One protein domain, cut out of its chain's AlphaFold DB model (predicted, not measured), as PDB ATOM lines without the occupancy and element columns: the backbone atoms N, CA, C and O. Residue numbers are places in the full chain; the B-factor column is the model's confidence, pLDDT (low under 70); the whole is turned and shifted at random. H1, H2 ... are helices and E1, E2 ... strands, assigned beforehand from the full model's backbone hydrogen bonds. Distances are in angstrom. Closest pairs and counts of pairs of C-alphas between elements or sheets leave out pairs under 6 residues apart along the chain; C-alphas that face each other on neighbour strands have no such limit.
ATOM      1  N   PHE A   3     -55.402   8.426 -17.667       79.00
ATOM      2  CA  PHE A   3     -55.761   7.244 -16.873       79.00
ATOM      3  C   PHE A   3     -54.524   6.479 -16.418       79.00
ATOM      4  O   PHE A   3     -53.724   6.056 -17.243       79.00
ATOM      5  N   GLY A   4     -54.413   6.231 -15.114       81.25
ATOM      6  CA  GLY A   4     -53.399   5.346 -14.547       81.25
ATOM      7  C   GLY A   4     -53.995   4.020 -14.086       81.25
ATOM      8  O   GLY A   4     -55.028   4.007 -13.413       81.25
ATOM      9  N   ILE A   5     -53.336   2.906 -14.402       80.56
ATOM     10  CA  ILE A   5     -53.673   1.566 -13.906       80.56
ATOM     11  C   ILE A   5     -52.494   1.070 -13.075       80.56
ATOM     12  O   ILE A   5     -51.381   0.983 -13.579       80.56
ATOM     13  N   THR A   6     -52.730   0.740 -11.804       73.19
ATOM     14  CA  THR A   6     -51.665   0.366 -10.854       73.19
ATOM     15  C   THR A   6     -51.505  -1.142 -10.638       73.19
ATOM     16  O   THR A   6     -50.638  -1.562  -9.883       73.19
ATOM     17  N   GLU A   7     -52.347  -1.956 -11.269       80.38
ATOM     18  CA  GLU A   7     -52.310  -3.421 -11.213       80.38
ATOM     19  C   GLU A   7     -52.715  -3.959 -12.591       80.38
ATOM     20  O   GLU A   7     -53.839  -4.413 -12.788       80.38
ATOM     21  N   SER A   8     -51.828  -3.819 -13.580       75.38
ATOM     22  CA  SER A   8     -52.133  -4.147 -14.982       75.38
ATOM     23  C   SER A   8     -52.225  -5.654 -15.262       75.38
ATOM     24  O   SER A   8     -52.781  -6.046 -16.281       75.38
ATOM     25  N   TRP A   9     -51.688  -6.496 -14.366       76.19
ATOM     26  CA  TRP A   9     -51.496  -7.950 -14.552       76.19
ATOM     27  C   TRP A   9     -50.721  -8.325 -15.826       76.19
ATOM     28  O   TRP A   9     -50.674  -9.500 -16.192       76.19
ATOM     29  N   LEU A  10     -50.090  -7.339 -16.471       74.56
ATOM     30  CA  LEU A  10     -49.328  -7.519 -17.695       74.56
ATOM     31  C   LEU A  10     -48.004  -8.226 -17.442       74.56
ATOM     32  O   LEU A  10     -47.527  -8.350 -16.313       74.56
ATOM     33  N   ARG A  11     -47.419  -8.712 -18.525       76.69
ATOM     34  CA  ARG A  11     -46.118  -9.360 -18.550       76.69
ATOM     35  C   ARG A  11     -45.357  -8.855 -19.770       76.69
ATOM     36  O   ARG A  11     -45.980  -8.439 -20.746       76.69
ATOM     37  N   GLU A  12     -44.028  -8.924 -19.719       74.81
ATOM     38  CA  GLU A  12     -43.177  -8.477 -20.830       74.81
ATOM     39  C   GLU A  12     -43.453  -9.255 -22.140       74.81
ATOM     40  O   GLU A  12     -43.198  -8.718 -23.210       74.81
ATOM     41  N   ASP A  13     -44.032 -10.469 -22.082       76.00
ATOM     42  CA  ASP A  13     -44.426 -11.269 -23.259       76.00
ATOM     43  C   ASP A  13     -45.719 -10.800 -23.952       76.00
ATOM     44  O   ASP A  13     -46.026 -11.280 -25.040       76.00
ATOM     45  N   ILE A  14     -46.479  -9.879 -23.349       76.31
ATOM     46  CA  ILE A  14     -47.713  -9.332 -23.932       76.31
ATOM     47  C   ILE A  14     -47.366  -8.117 -24.799       76.31
ATOM     48  O   ILE A  14     -46.730  -7.173 -24.321       76.31
ATOM     49  N   ASP A  15     -47.801  -8.104 -26.060       75.38
ATOM     50  CA  ASP A  15     -47.520  -7.003 -26.990       75.38
ATOM     51  C   ASP A  15     -48.208  -5.698 -26.538       75.38
ATOM     52  O   ASP A  15     -49.339  -5.686 -26.053       75.38
ATOM     53  N   SER A  16     -47.523  -4.564 -26.701       76.75
ATOM     54  CA  SER A  16     -48.076  -3.232 -26.428       76.75
ATOM     55  C   SER A  16     -49.289  -2.917 -27.298       76.75
ATOM     56  O   SER A  16     -50.150  -2.146 -26.874       76.75
ATOM     57  N   ALA A  17     -49.395  -3.533 -28.478       77.06
ATOM     58  CA  ALA A  17     -50.569  -3.425 -29.332       77.06
ATOM     59  C   ALA A  17     -51.848  -3.944 -28.645       77.06
ATOM     60  O   ALA A  17     -52.908  -3.342 -28.820       77.06
ATOM     61  N   GLU A  18     -51.763  -4.988 -27.809       77.50
ATOM     62  CA  GLU A  18     -52.927  -5.566 -27.112       77.50
ATOM     63  C   GLU A  18     -53.521  -4.635 -26.049       77.50
ATOM     64  O   GLU A  18     -54.691  -4.748 -25.688       77.50
ATOM     65  N   VAL A  19     -52.715  -3.692 -25.561       79.69
ATOM     66  CA  VAL A  19     -53.126  -2.677 -24.585       79.69
ATOM     67  C   VAL A  19     -53.246  -1.288 -25.198       79.69
ATOM     68  O   VAL A  19     -53.440  -0.307 -24.489       79.69
ATOM     69  N   SER A  20     -53.159  -1.181 -26.522       77.06
ATOM     70  CA  SER A  20     -53.435   0.074 -27.210       77.06
ATOM     71  C   SER A  20     -54.940   0.378 -27.189       77.06
ATOM     72  O   SER A  20     -55.780  -0.514 -27.310       77.06
ATOM     73  N   HIS A  21     -55.304   1.652 -27.018       78.50
ATOM     74  CA  HIS A  21     -56.692   2.103 -27.114       78.50
ATOM     75  C   HIS A  21     -56.786   3.274 -28.099       78.50
ATOM     76  O   HIS A  21     -56.004   4.219 -27.967       78.50
ATOM     77  N   PRO A  22     -57.727   3.258 -29.064       77.31
ATOM     78  CA  PRO A  22     -57.902   4.366 -29.998       77.31
ATOM     79  C   PRO A  22     -58.094   5.703 -29.266       77.31
ATOM     80  O   PRO A  22     -58.900   5.798 -28.339       77.31
ATOM     81  N   GLY A  23     -57.353   6.734 -29.679       82.69
ATOM     82  CA  GLY A  23     -57.387   8.060 -29.051       82.69
ATOM     83  C   GLY A  23     -56.415   8.255 -27.881       82.69
ATOM     84  O   GLY A  23     -56.502   9.274 -27.192       82.69
ATOM     85  N   TYR A  24     -55.532   7.288 -27.596       86.81
ATOM     86  CA  TYR A  24     -54.596   7.356 -26.469       86.81
ATOM     87  C   TYR A  24     -53.191   6.843 -26.811       86.81
ATOM     88  O   TYR A  24     -53.017   5.802 -27.438       86.81
ATOM     89  N   VAL A  25     -52.188   7.552 -26.297       85.88
ATOM     90  CA  VAL A  25     -50.794   7.124 -26.162       85.88
ATOM     91  C   VAL A  25     -50.641   6.368 -24.842       85.88
ATOM     92  O   VAL A  25     -51.105   6.831 -23.798       85.88
ATOM     93  N   VAL A  26     -49.996   5.201 -24.878       86.75
ATOM     94  CA  VAL A  26     -49.846   4.311 -23.717       86.75
ATOM     95  C   VAL A  26     -48.386   4.230 -23.299       86.75
ATOM     96  O   VAL A  26     -47.528   3.875 -24.101       86.75
ATOM     97  N   TYR A  27     -48.120   4.500 -22.024       87.38
ATOM     98  CA  TYR A  27     -46.838   4.253 -21.370       87.38
ATOM     99  C   TYR A  27     -47.001   3.094 -20.385       87.38
ATOM    100  O   TYR A  27     -47.958   3.074 -19.607       87.38
ATOM    101  N   ARG A  28     -46.087   2.121 -20.403       84.19
ATOM    102  CA  ARG A  28     -46.204   0.893 -19.605       84.19
ATOM    103  C   ARG A  28     -44.894   0.521 -18.926       84.19
ATOM    104  O   ARG A  28     -43.835   0.698 -19.513       84.19
ATOM    105  N   GLN A  29     -44.985  -0.038 -17.723       84.75
ATOM    106  CA  GLN A  29     -43.873  -0.697 -17.042       84.75
ATOM    107  C   GLN A  29     -44.382  -2.000 -16.440       84.75
ATOM    108  O   GLN A  29     -45.193  -1.993 -15.507       84.75
ATOM    109  N   ASP A  30     -43.875  -3.107 -16.968       82.38
ATOM    110  CA  ASP A  30     -44.220  -4.441 -16.498       82.38
ATOM    111  C   ASP A  30     -43.302  -4.855 -15.348       82.38
ATOM    112  O   ASP A  30     -42.153  -4.408 -15.215       82.38
ATOM    113  N   ARG A  31     -43.841  -5.697 -14.474       73.50
ATOM    114  CA  ARG A  31     -43.162  -6.153 -13.271       73.50
ATOM    115  C   ARG A  31     -42.216  -7.311 -13.596       73.50
ATOM    116  O   ARG A  31     -42.657  -8.343 -14.088       73.50
ATOM    117  N   ARG A  32     -40.929  -7.158 -13.266       64.19
ATOM    118  CA  ARG A  32     -39.875  -8.153 -13.558       64.19
ATOM    119  C   ARG A  32     -39.735  -9.247 -12.493       64.19
ATOM    120  O   ARG A  32     -39.242 -10.332 -12.773       64.19
ATOM    121  N   ASP A  33     -40.182  -8.984 -11.267       60.53
ATOM    122  CA  ASP A  33     -40.133  -9.887 -10.113       60.53
ATOM    123  C   ASP A  33     -41.394 -10.771 -10.017       60.53
ATOM    124  O   ASP A  33     -42.174 -10.689  -9.065       60.53
ATOM    125  N   THR A  34     -41.625 -11.631 -11.012       56.78
ATOM    126  CA  THR A  34     -42.758 -12.573 -11.007       56.78
ATOM    127  C   THR A  34     -42.382 -13.901 -10.341       56.78
ATOM    128  O   THR A  34     -41.909 -14.829 -10.999       56.78
ATOM    129  N   HIS A  35     -42.637 -14.060  -9.041       48.94
ATOM    130  CA  HIS A  35     -42.693 -15.405  -8.452       48.94
ATOM    131  C   HIS A  35     -44.022 -16.079  -8.849       48.94
ATOM    132  O   HIS A  35     -45.095 -15.551  -8.569       48.94
ATOM    133  N   ASN A  36     -43.945 -17.260  -9.479       51.31
ATOM    134  CA  ASN A  36     -45.069 -18.111  -9.920       51.31
ATOM    135  C   ASN A  36     -45.867 -17.652 -11.165       51.31
ATOM    136  O   ASN A  36     -47.028 -18.034 -11.305       51.31
ATOM    137  N   GLY A  37     -45.285 -16.865 -12.077       54.44
ATOM    138  CA  GLY A  37     -45.924 -16.538 -13.370       54.44
ATOM    139  C   GLY A  37     -47.117 -15.574 -13.292       54.44
ATOM    140  O   GLY A  37     -47.858 -15.414 -14.264       54.44
ATOM    141  N   VAL A  38     -47.314 -14.928 -12.140       59.38
ATOM    142  CA  VAL A  38     -48.326 -13.886 -11.945       59.38
ATOM    143  C   VAL A  38     -47.766 -12.558 -12.457       59.38
ATOM    144  O   VAL A  38     -46.815 -12.043 -11.874       59.38
ATOM    145  N   GLY A  39     -48.339 -12.030 -13.544       63.47
ATOM    146  CA  GLY A  39     -47.981 -10.722 -14.103       63.47
ATOM    147  C   GLY A  39     -48.348  -9.548 -13.192       63.47
ATOM    148  O   GLY A  39     -49.005  -9.699 -12.160       63.47
ATOM    149  N   GLY A  40     -47.928  -8.349 -13.573       73.62
ATOM    150  CA  GLY A  40     -48.172  -7.110 -12.850       73.62
ATOM    151  C   GLY A  40     -47.467  -5.935 -13.516       73.62
ATOM    152  O   GLY A  40     -46.680  -6.111 -14.437       73.62
ATOM    153  N   GLY A  41     -47.725  -4.730 -13.025       79.75
ATOM    154  CA  GLY A  41     -47.130  -3.526 -13.589       79.75
ATOM    155  C   GLY A  41     -48.073  -2.341 -13.513       79.75
ATOM    156  O   GLY A  41     -49.164  -2.423 -12.931       79.75
ATOM    157  N   VAL A  42     -47.632  -1.243 -14.112       82.69
ATOM    158  CA  VAL A  42     -48.383   0.005 -14.183       82.69
ATOM    159  C   VAL A  42     -48.515   0.475 -15.630       82.69
ATOM    160  O   VAL A  42     -47.604   0.303 -16.439       82.69
ATOM    161  N   LEU A  43     -49.663   1.067 -15.952       84.69
ATOM    162  CA  LEU A  43     -49.947   1.693 -17.245       84.69
ATOM    163  C   LEU A  43     -50.382   3.137 -17.031       84.69
ATOM    164  O   LEU A  43     -51.097   3.436 -16.072       84.69
ATOM    165  N   LEU A  44     -50.024   3.997 -17.971       86.31
ATOM    166  CA  LEU A  44     -50.492   5.367 -18.072       86.31
ATOM    167  C   LEU A  44     -50.993   5.616 -19.498       86.31
ATOM    168  O   LEU A  44     -50.225   5.535 -20.450       86.31
ATOM    169  N   TYR A  45     -52.277   5.933 -19.633       86.88
ATOM    170  CA  TYR A  45     -52.891   6.367 -20.883       86.88
ATOM    171  C   TYR A  45     -53.000   7.887 -20.903       86.88
ATOM    172  O   TYR A  45     -53.613   8.491 -20.013       86.88
ATOM    173  N   VAL A  46     -52.479   8.490 -21.964       83.06
ATOM    174  CA  VAL A  46     -52.574   9.917 -22.254       83.06
ATOM    175  C   VAL A  46     -53.352  10.094 -23.544       83.06
ATOM    176  O   VAL A  46     -53.058   9.429 -24.525       83.06
ATOM    177  N   ARG A  47     -54.378  10.950 -23.556       82.12
ATOM    178  CA  ARG A  47     -55.140  11.223 -24.786       82.12
ATOM    179  C   ARG A  47     -54.196  11.770 -25.864       82.12
ATOM    180  O   ARG A  47     -53.393  12.645 -25.559       82.12
ATOM    181  N   ASP A  48     -54.292  11.253 -27.082       82.50
ATOM    182  CA  ASP A  48     -53.356  11.526 -28.187       82.50
ATOM    183  C   ASP A  48     -53.310  12.993 -28.651       82.50
ATOM    184  O   ASP A  48     -52.312  13.443 -29.209       82.50
ATOM    185  N   ASP A  49     -54.353  13.768 -28.357       79.88
ATOM    186  CA  ASP A  49     -54.384  15.217 -28.570       79.88
ATOM    187  C   ASP A  49     -53.567  16.035 -27.546       79.88
ATOM    188  O   ASP A  49     -53.485  17.264 -27.656       79.88
ATOM    189  N   ILE A  50     -52.950  15.379 -26.557       78.44
ATOM    190  CA  ILE A  50     -51.982  15.968 -25.628       78.44
ATOM    191  C   ILE A  50     -50.587  15.522 -26.056       78.44
ATOM    192  O   ILE A  50     -50.293  14.331 -26.108       78.44
ATOM    193  N   VAL A  51     -49.691  16.481 -26.300       80.75
ATOM    194  CA  VAL A  51     -48.292  16.175 -26.615       80.75
ATOM    195  C   VAL A  51     -47.611  15.639 -25.358       80.75
ATOM    196  O   VAL A  51     -47.298  16.408 -24.443       80.75
ATOM    197  N   SER A  52     -47.381  14.328 -25.332       84.62
ATOM    198  CA  SER A  52     -46.705  13.630 -24.244       84.62
ATOM    199  C   SER A  52     -45.434  12.928 -24.709       84.62
ATOM    200  O   SER A  52     -45.391  12.332 -25.786       84.62
ATOM    201  N   VAL A  53     -44.391  12.973 -23.882       82.75
ATOM    202  CA  VAL A  53     -43.114  12.290 -24.131       82.75
ATOM    203  C   VAL A  53     -42.737  11.479 -22.901       82.75
ATOM    204  O   VAL A  53     -42.863  11.953 -21.773       82.75
ATOM    205  N   GLU A  54     -42.281  10.245 -23.095       80.94
ATOM    206  CA  GLU A  54     -41.822   9.416 -21.983       80.94
ATOM    207  C   GLU A  54     -40.594  10.035 -21.307       80.94
ATOM    208  O   GLU A  54     -39.628  10.425 -21.966       80.94
ATOM    209  N   LYS A  55     -40.594  10.078 -19.972       80.75
ATOM    210  CA  LYS A  55     -39.472  10.623 -19.207       80.75
ATOM    211  C   LYS A  55     -38.498   9.513 -18.826       80.75
ATOM    212  O   LYS A  55     -38.416   9.117 -17.664       80.75
ATOM    213  N   SER A  56     -37.729   9.043 -19.807       69.62
ATOM    214  CA  SER A  56     -36.776   7.925 -19.667       69.62
ATOM    215  C   SER A  56     -35.805   8.061 -18.484       69.62
ATOM    216  O   SER A  56     -35.446   7.067 -17.867       69.62
ATOM    217  N   GLN A  57     -35.440   9.287 -18.092       66.50
ATOM    218  CA  GLN A  57     -34.563   9.562 -16.939       66.50
ATOM    219  C   GLN A  57     -35.188   9.237 -15.568       66.50
ATOM    220  O   GLN A  57     -34.461   9.084 -14.587       66.50
ATOM    221  N   LEU A  58     -36.521   9.183 -15.473       67.00
ATOM    222  CA  LEU A  58     -37.243   8.767 -14.266       67.00
ATOM    223  C   LEU A  58     -37.727   7.319 -14.352       67.00
ATOM    224  O   LEU A  58     -38.122   6.754 -13.328       67.00
ATOM    225  N   GLN A  59     -37.685   6.712 -15.538       66.25
ATOM    226  CA  GLN A  59     -38.047   5.312 -15.701       66.25
ATOM    227  C   GLN A  59     -37.033   4.412 -14.997       66.25
ATOM    228  O   GLN A  59     -35.824   4.616 -15.077       66.25
ATOM    229  N   GLY A  60     -37.536   3.451 -14.220       60.47
ATOM    230  CA  GLY A  60     -36.710   2.581 -13.377       60.47
ATOM    231  C   GLY A  60     -36.221   3.207 -12.063       60.47
ATOM    232  O   GLY A  60     -35.565   2.521 -11.282       60.47
ATOM    233  N   SER A  61     -36.571   4.465 -11.762       65.38
ATOM    234  CA  SER A  61     -36.280   5.081 -10.452       65.38
ATOM    235  C   SER A  61     -37.034   4.412  -9.294       65.38
ATOM    236  O   SER A  61     -36.564   4.421  -8.157       65.38
ATOM    237  N   PHE A  62     -38.176   3.793  -9.597       71.88
ATOM    238  CA  PHE A  62     -38.922   2.904  -8.717       71.88
ATOM    239  C   PHE A  62     -39.560   1.787  -9.559       71.88
ATOM    240  O   PHE A  62     -40.103   2.057 -10.631       71.88
ATOM    241  N   VAL A  63     -39.502   0.539  -9.075       68.25
ATOM    242  CA  VAL A  63     -39.789  -0.684  -9.864       68.25
ATOM    243  C   VAL A  63     -41.183  -0.689 -10.503       68.25
ATOM    244  O   VAL A  63     -41.331  -1.134 -11.633       68.25
ATOM    245  N   ASN A  64     -42.198  -0.165  -9.814       75.19
ATOM    246  CA  ASN A  64     -43.569  -0.089 -10.330       75.19
ATOM    247  C   ASN A  64     -43.972   1.368 -10.565       75.19
ATOM    248  O   ASN A  64     -44.901   1.869  -9.922       75.19
ATOM    249  N   SER A  65     -43.229   2.068 -11.420       81.12
ATOM    250  CA  SER A  65     -43.556   3.438 -11.811       81.12
ATOM    251  C   SER A  65     -43.400   3.673 -13.308       81.12
ATOM    252  O   SER A  65     -42.541   3.061 -13.933       81.12
ATOM    253  N   VAL A  66     -44.241   4.555 -13.851       85.00
ATOM    254  CA  VAL A  66     -44.179   5.078 -15.223       85.00
ATOM    255  C   VAL A  66     -44.327   6.586 -15.175       85.00
ATOM    256  O   VAL A  66     -45.195   7.080 -14.453       85.00
ATOM    257  N   TRP A  67     -43.520   7.302 -15.958       84.44
ATOM    258  CA  TRP A  67     -43.499   8.765 -15.974       84.44
ATOM    259  C   TRP A  67     -43.483   9.318 -17.401       84.44
ATOM    260  O   TRP A  67     -42.721   8.858 -18.252       84.44
ATOM    261  N   CYS A  68     -44.270  10.363 -17.647       84.19
ATOM    262  CA  CYS A  68     -44.255  11.120 -18.896       84.19
ATOM    263  C   CYS A  68     -44.269  12.632 -18.629       84.19
ATOM    264  O   CYS A  68     -44.655  13.095 -17.554       84.19
ATOM    265  N   GLU A  69     -43.822  13.412 -19.605       83.81
ATOM    266  CA  GLU A  69     -43.961  14.864 -19.623       83.81
ATOM    267  C   GLU A  69     -45.070  15.261 -20.582       83.81
ATOM    268  O   GLU A  69     -45.064  14.868 -21.746       83.81
ATOM    269  N   LEU A  70     -46.000  16.068 -20.089       81.94
ATOM    270  CA  LEU A  70     -47.072  16.673 -20.856       81.94
ATOM    271  C   LEU A  70     -46.666  18.107 -21.185       81.94
ATOM    272  O   LEU A  70     -46.294  18.872 -20.290       81.94
ATOM    273  N   SER A  71     -46.766  18.488 -22.454       73.88
ATOM    274  CA  SER A  71     -46.549  19.869 -22.886       73.88
ATOM    275  C   SER A  71     -47.863  20.511 -23.324       73.88
ATOM    276  O   SER A  71     -48.682  19.895 -24.009       73.88
ATOM    277  N   THR A  72     -48.088  21.754 -22.898       63.75
ATOM    278  CA  THR A  72     -49.252  22.537 -23.327       63.75
ATOM    279  C   THR A  72     -48.862  23.426 -24.510       63.75
ATOM    280  O   THR A  72     -47.857  24.131 -24.472       63.75
ATOM    281  N   ASN A  73     -49.647  23.402 -25.590       56.19
ATOM    282  CA  ASN A  73     -49.342  24.141 -26.825       56.19
ATOM    283  C   ASN A  73     -49.728  25.635 -26.783       56.19
ATOM    284  O   ASN A  73     -49.818  26.276 -27.829       56.19
ATOM    285  N   ASN A  74     -49.942  26.226 -25.602       50.38
ATOM    286  CA  ASN A  74     -50.461  27.588 -25.502       50.38
ATOM    287  C   ASN A  74     -49.398  28.632 -25.122       50.38
ATOM    288  O   ASN A  74     -49.039  28.808 -23.964       50.38
ATOM    289  N   SER A  75     -49.067  29.443 -26.131       44.75
ATOM    290  CA  SER A  75     -48.500  30.797 -26.072       44.75
ATOM    291  C   SER A  75     -46.977  30.952 -25.901       44.75
ATOM    292  O   SER A  75     -46.295  30.236 -25.182       44.75
ATOM    293  N   LYS A  76     -46.439  31.944 -26.625       48.19
ATOM    294  CA  LYS A  76     -45.018  32.278 -26.845       48.19
ATOM    295  C   LYS A  76     -44.236  32.747 -25.597       48.19
ATOM    296  O   LYS A  76     -43.227  33.435 -25.740       48.19
ATOM    297  N   ARG A  77     -44.653  32.406 -24.376       50.31
ATOM    298  CA  ARG A  77     -43.920  32.707 -23.134       50.31
ATOM    299  C   ARG A  77     -44.112  31.551 -22.145       50.31
ATOM    300  O   ARG A  77     -45.185  31.429 -21.581       50.31
ATOM    301  N   SER A  78     -43.046  30.772 -21.926       47.94
ATOM    302  CA  SER A  78     -42.975  29.552 -21.093       47.94
ATOM    303  C   SER A  78     -43.687  28.325 -21.678       47.94
ATOM    304  O   SER A  78     -44.904  28.299 -21.807       47.94
ATOM    305  N   ARG A  79     -42.922  27.273 -22.013       54.72
ATOM    306  CA  ARG A  79     -43.479  25.918 -22.138       54.72
ATOM    307  C   ARG A  79     -43.715  25.413 -20.721       54.72
ATOM    308  O   ARG A  79     -42.764  24.984 -20.070       54.72
ATOM    309  N   ASP A  80     -44.954  25.463 -20.256       60.09
ATOM    310  CA  ASP A  80     -45.318  24.799 -19.010       60.09
ATOM    311  C   ASP A  80     -45.338  23.290 -19.271       60.09
ATOM    312  O   ASP A  80     -46.182  22.770 -20.010       60.09
ATOM    313  N   VAL A  81     -44.334  22.609 -18.716       67.75
ATOM    314  CA  VAL A  81     -44.166  21.157 -18.790       67.75
ATOM    315  C   VAL A  81     -44.651  20.556 -17.478       67.75
ATOM    316  O   VAL A  81     -44.154  20.903 -16.405       67.75
ATOM    317  N   ILE A  82     -45.616  19.645 -17.559       72.94
ATOM    318  CA  ILE A  82     -46.145  18.919 -16.405       72.94
ATOM    319  C   ILE A  82     -45.560  17.511 -16.439       72.94
ATOM    320  O   ILE A  82     -45.760  16.787 -17.407       72.94
ATOM    321  N   THR A  83     -44.839  17.108 -15.392       78.44
ATOM    322  CA  THR A  83     -44.446  15.701 -15.226       78.44
ATOM    323  C   THR A  83     -45.597  14.950 -14.563       78.44
ATOM    324  O   THR A  83     -45.979  15.288 -13.445       78.44
ATOM    325  N   ASP A  84     -46.133  13.945 -15.247       79.62
ATOM    326  CA  ASP A  84     -47.167  13.048 -14.734       79.62
ATOM    327  C   ASP A  84     -46.603  11.635 -14.571       79.62
ATOM    328  O   ASP A  84     -45.720  11.212 -15.323       79.62
ATOM    329  N   GLY A  85     -47.100  10.891 -13.589       82.56
ATOM    330  CA  GLY A  85     -46.667   9.517 -13.403       82.56
ATOM    331  C   GLY A  85     -47.555   8.684 -12.503       82.56
ATOM    332  O   GLY A  85     -48.223   9.166 -11.589       82.56
ATOM    333  N   VAL A  86     -47.535   7.386 -12.778       80.31
ATOM    334  CA  VAL A  86     -48.305   6.366 -12.069       80.31
ATOM    335  C   VAL A  86     -47.331   5.534 -11.267       80.31
ATOM    336  O   VAL A  86     -46.368   5.011 -11.820       80.31
ATOM    337  N   VAL A  87     -47.589   5.392  -9.967       80.12
ATOM    338  CA  VAL A  87     -46.714   4.645  -9.063       80.12
ATOM    339  C   VAL A  87     -47.521   3.688  -8.197       80.12
ATOM    340  O   VAL A  87     -48.536   4.075  -7.615       80.12
ATOM    341  N   TYR A  88     -47.053   2.445  -8.072       79.56
ATOM    342  CA  TYR A  88     -47.685   1.428  -7.235       79.56
ATOM    343  C   TYR A  88     -46.766   0.903  -6.129       79.56
ATOM    344  O   TYR A  88     -45.808   0.168  -6.366       79.56
ATOM    345  N   ARG A  89     -47.119   1.211  -4.879       76.00
ATOM    346  CA  ARG A  89     -46.484   0.643  -3.687       76.00
ATOM    347  C   ARG A  89     -47.235  -0.610  -3.227       76.00
ATOM    348  O   ARG A  89     -48.393  -0.524  -2.820       76.00
ATOM    349  N   SER A  90     -46.561  -1.759  -3.229       68.50
ATOM    350  CA  SER A  90     -47.120  -3.018  -2.716       68.50
ATOM    351  C   SER A  90     -47.434  -2.933  -1.209       68.50
ATOM    352  O   SER A  90     -46.609  -2.418  -0.456       68.50
ATOM    353  N   PRO A  91     -48.553  -3.506  -0.715       63.69
ATOM    354  CA  PRO A  91     -48.906  -3.505   0.712       63.69
ATOM    355  C   PRO A  91     -47.876  -4.158   1.651       63.69
ATOM    356  O   PRO A  91     -47.941  -3.937   2.857       63.69
ATOM    357  N   ASN A  92     -46.965  -4.975   1.109       65.44
ATOM    358  CA  ASN A  92     -45.938  -5.708   1.855       65.44
ATOM    359  C   ASN A  92     -44.515  -5.136   1.646       65.44
ATOM    360  O   ASN A  92     -43.543  -5.840   1.911       65.44
ATOM    361  N   SER A  93     -44.365  -3.919   1.108       67.25
ATOM    362  CA  SER A  93     -43.046  -3.311   0.862       67.25
ATOM    363  C   SER A  93     -42.328  -2.911   2.160       67.25
ATOM    364  O   SER A  93     -42.984  -2.449   3.093       67.25
ATOM    365  N   SER A  94     -40.996  -3.032   2.200       72.88
ATOM    366  CA  SER A  94     -40.150  -2.568   3.313       72.88
ATOM    367  C   SER A  94     -40.081  -1.038   3.410       72.88
ATOM    368  O   SER A  94     -40.340  -0.343   2.428       72.88
ATOM    369  N   ASP A  95     -39.679  -0.524   4.576       71.94
ATOM    370  CA  ASP A  95     -39.492   0.917   4.809       71.94
ATOM    371  C   ASP A  95     -38.391   1.519   3.906       71.94
ATOM    372  O   ASP A  95     -38.517   2.656   3.458       71.94
ATOM    373  N   ASP A  96     -37.363   0.744   3.535       71.62
ATOM    374  CA  ASP A  96     -36.335   1.172   2.568       71.62
ATOM    375  C   ASP A  96     -36.924   1.444   1.174       71.62
ATOM    376  O   ASP A  96     -36.483   2.347   0.460       71.62
ATOM    377  N   ASN A  97     -37.969   0.703   0.789       73.06
ATOM    378  CA  ASN A  97     -38.651   0.894  -0.490       73.06
ATOM    379  C   ASN A  97     -39.443   2.213  -0.516       73.06
ATOM    380  O   ASN A  97     -39.599   2.831  -1.570       73.06
ATOM    381  N   ASP A  98     -39.903   2.684   0.647       71.00
ATOM    382  CA  ASP A  98     -40.561   3.985   0.770       71.00
ATOM    383  C   ASP A  98     -39.563   5.123   0.540       71.00
ATOM    384  O   ASP A  98     -39.906   6.114  -0.100       71.00
ATOM    385  N   VAL A  99     -38.312   4.977   0.993       74.44
ATOM    386  CA  VAL A  99     -37.252   5.968   0.747       74.44
ATOM    387  C   VAL A  99     -36.985   6.116  -0.752       74.44
ATOM    388  O   VAL A  99     -36.947   7.240  -1.253       74.44
ATOM    389  N   VAL A 100     -36.875   4.999  -1.477       75.19
ATOM    390  CA  VAL A 100     -36.683   4.989  -2.940       75.19
ATOM    391  C   VAL A 100     -37.897   5.586  -3.660       75.19
ATOM    392  O   VAL A 100     -37.742   6.409  -4.564       75.19
ATOM    393  N   LEU A 101     -39.111   5.245  -3.217       73.62
ATOM    394  CA  LEU A 101     -40.350   5.837  -3.722       73.62
ATOM    395  C   LEU A 101     -40.356   7.362  -3.553       73.62
ATOM    396  O   LEU A 101     -40.597   8.091  -4.514       73.62
ATOM    397  N   PHE A 102     -40.057   7.869  -2.357       72.88
ATOM    398  CA  PHE A 102     -40.016   9.310  -2.115       72.88
ATOM    399  C   PHE A 102     -38.902  10.006  -2.903       72.88
ATOM    400  O   PHE A 102     -39.106  11.131  -3.358       72.88
ATOM    401  N   ASP A 103     -37.755   9.358  -3.115       72.88
ATOM    402  CA  ASP A 103     -36.681   9.900  -3.951       72.88
ATOM    403  C   ASP A 103     -37.088   9.991  -5.433       72.88
ATOM    404  O   ASP A 103     -36.835  11.009  -6.079       72.88
ATOM    405  N   SER A 104     -37.809   8.990  -5.958       72.19
ATOM    406  CA  SER A 104     -38.364   9.028  -7.322       72.19
ATOM    407  C   SER A 104     -39.347  10.191  -7.518       72.19
ATOM    408  O   SER A 104     -39.228  10.955  -8.476       72.19
ATOM    409  N   ILE A 105     -40.242  10.410  -6.546       72.19
ATOM    410  CA  ILE A 105     -41.207  11.519  -6.554       72.19
ATOM    411  C   ILE A 105     -40.481  12.869  -6.459       72.19
ATOM    412  O   ILE A 105     -40.825  13.806  -7.176       72.19
ATOM    413  N   ARG A 106     -39.438  12.982  -5.625       70.00
ATOM    414  CA  ARG A 106     -38.621  14.207  -5.526       70.00
ATOM    415  C   ARG A 106     -37.881  14.517  -6.822       70.00
ATOM    416  O   ARG A 106     -37.811  15.678  -7.218       70.00
ATOM    417  N   LYS A 107     -37.338  13.500  -7.497       71.31
ATOM    418  CA  LYS A 107     -36.699  13.654  -8.812       71.31
ATOM    419  C   LYS A 107     -37.708  14.094  -9.875       71.31
ATOM    420  O   LYS A 107     -37.364  14.946 -10.695       71.31
ATOM    421  N   ALA A 108     -38.939  13.578  -9.825       69.12
ATOM    422  CA  ALA A 108     -40.036  14.013 -10.690       69.12
ATOM    423  C   ALA A 108     -40.447  15.471 -10.433       69.12
ATOM    424  O   ALA A 108     -40.693  16.220 -11.375       69.12
ATOM    425  N   ALA A 109     -40.432  15.898  -9.171       62.84
ATOM    426  CA  ALA A 109     -40.836  17.228  -8.728       62.84
ATOM    427  C   ALA A 109     -39.794  18.346  -8.962       62.84
ATOM    428  O   ALA A 109     -39.952  19.437  -8.423       62.84
ATOM    429  N   LYS A 110     -38.741  18.133  -9.772       55.94
ATOM    430  CA  LYS A 110     -37.683  19.129 -10.084       55.94
ATOM    431  C   LYS A 110     -38.153  20.357 -10.908       55.94
ATOM    432  O   LYS A 110     -37.358  20.961 -11.624       55.94
TER     433      LYS A 110
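This is residues 3 to 110 of the 631 residues of an uncharacterized protein of Stichopus japonicus (UniProt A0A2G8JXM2). Two small three-stranded sheets, E1 E3 E2 and E4 E5 E6, sit face to face as a sandwich with their strands nearly aligned, and the helix H2 runs beside the second sheet, grazing it at E6 and E5. The four-residue H1 lies at the far side of the first sheet, and the turns round Asn 36 and Lys 76 lie at opposite ends of the long axis. The 108 printed residues hold E1 H1 E2 E3 E4 E5 E6 H2 in that order, with both sheets antiparallel. The class is mixed, with 53 residues, under half, in named elements. The whole is compact, with a radius of gyration of the C-alphas of 15.0 A, and only just flat, spanning 52 by 34 by 19 A.

Look first at E4, residues 51 to 54, E5, residues 65 to 71, and E6, residues 81 to 87, a meander in which each strand is the antiparallel neighbour of the one before. N 53 and O 69 are 2.9 A apart, and N 68 and O 84 are 2.9 A apart, both within hydrogen-bond range. The other sheet has E3, residues 41 to 47, between E1, residues 3 to 5, and E2, residues 24 to 30; here N 5 and O 43 are 2.8 A apart and N 25 and O 46 2.7 A, within range. E1, H1 at residues 16 to 19, and E2 form a split strand-helix-strand unit, two strands running the same way with E3 between them, and its crossover is right-handed. In the sandwich, the facing parts are 8.8 A centre to centre and the strands of the one sheet stand at 20 degrees to those of the other; the closest C-alphas of E2 and E5 are those of Gln 29 and Val 66, 6.1 A apart. H1 only grazes its sheet. H2, residues 95 to 108, only grazes the sheet E4 E5 E6 with residues 101 to 108; its closest C-alpha to E6 is that of Ala 108, 6.5 A from Thr 83. Every O i to N i+4 pair in H2 is within hydrogen-bond range, and H1 is too short for one.

Find C-alpha 65 at (-43.556, 3.438, -11.811); from there E5 runs 20.0 A. E6 spans 19.3 A, E3 20.2 A and E2 18.6 A. E1 begins at C-alpha 3 (-55.761, 7.244, -16.873), and H2 ends 20.3 A from its start, at C-alpha 108 (-40.036, 14.013, -10.690).

The C-alphas farthest apart, Asn 36 and Lys 76, are 53.2 A apart. The printed part has no cut and no long link. Residues 91 to 96 stand free. The mean pLDDT of the printed part is 73.1; look for values under 70 in, among others, residues 32 to 39 and 72 to 81.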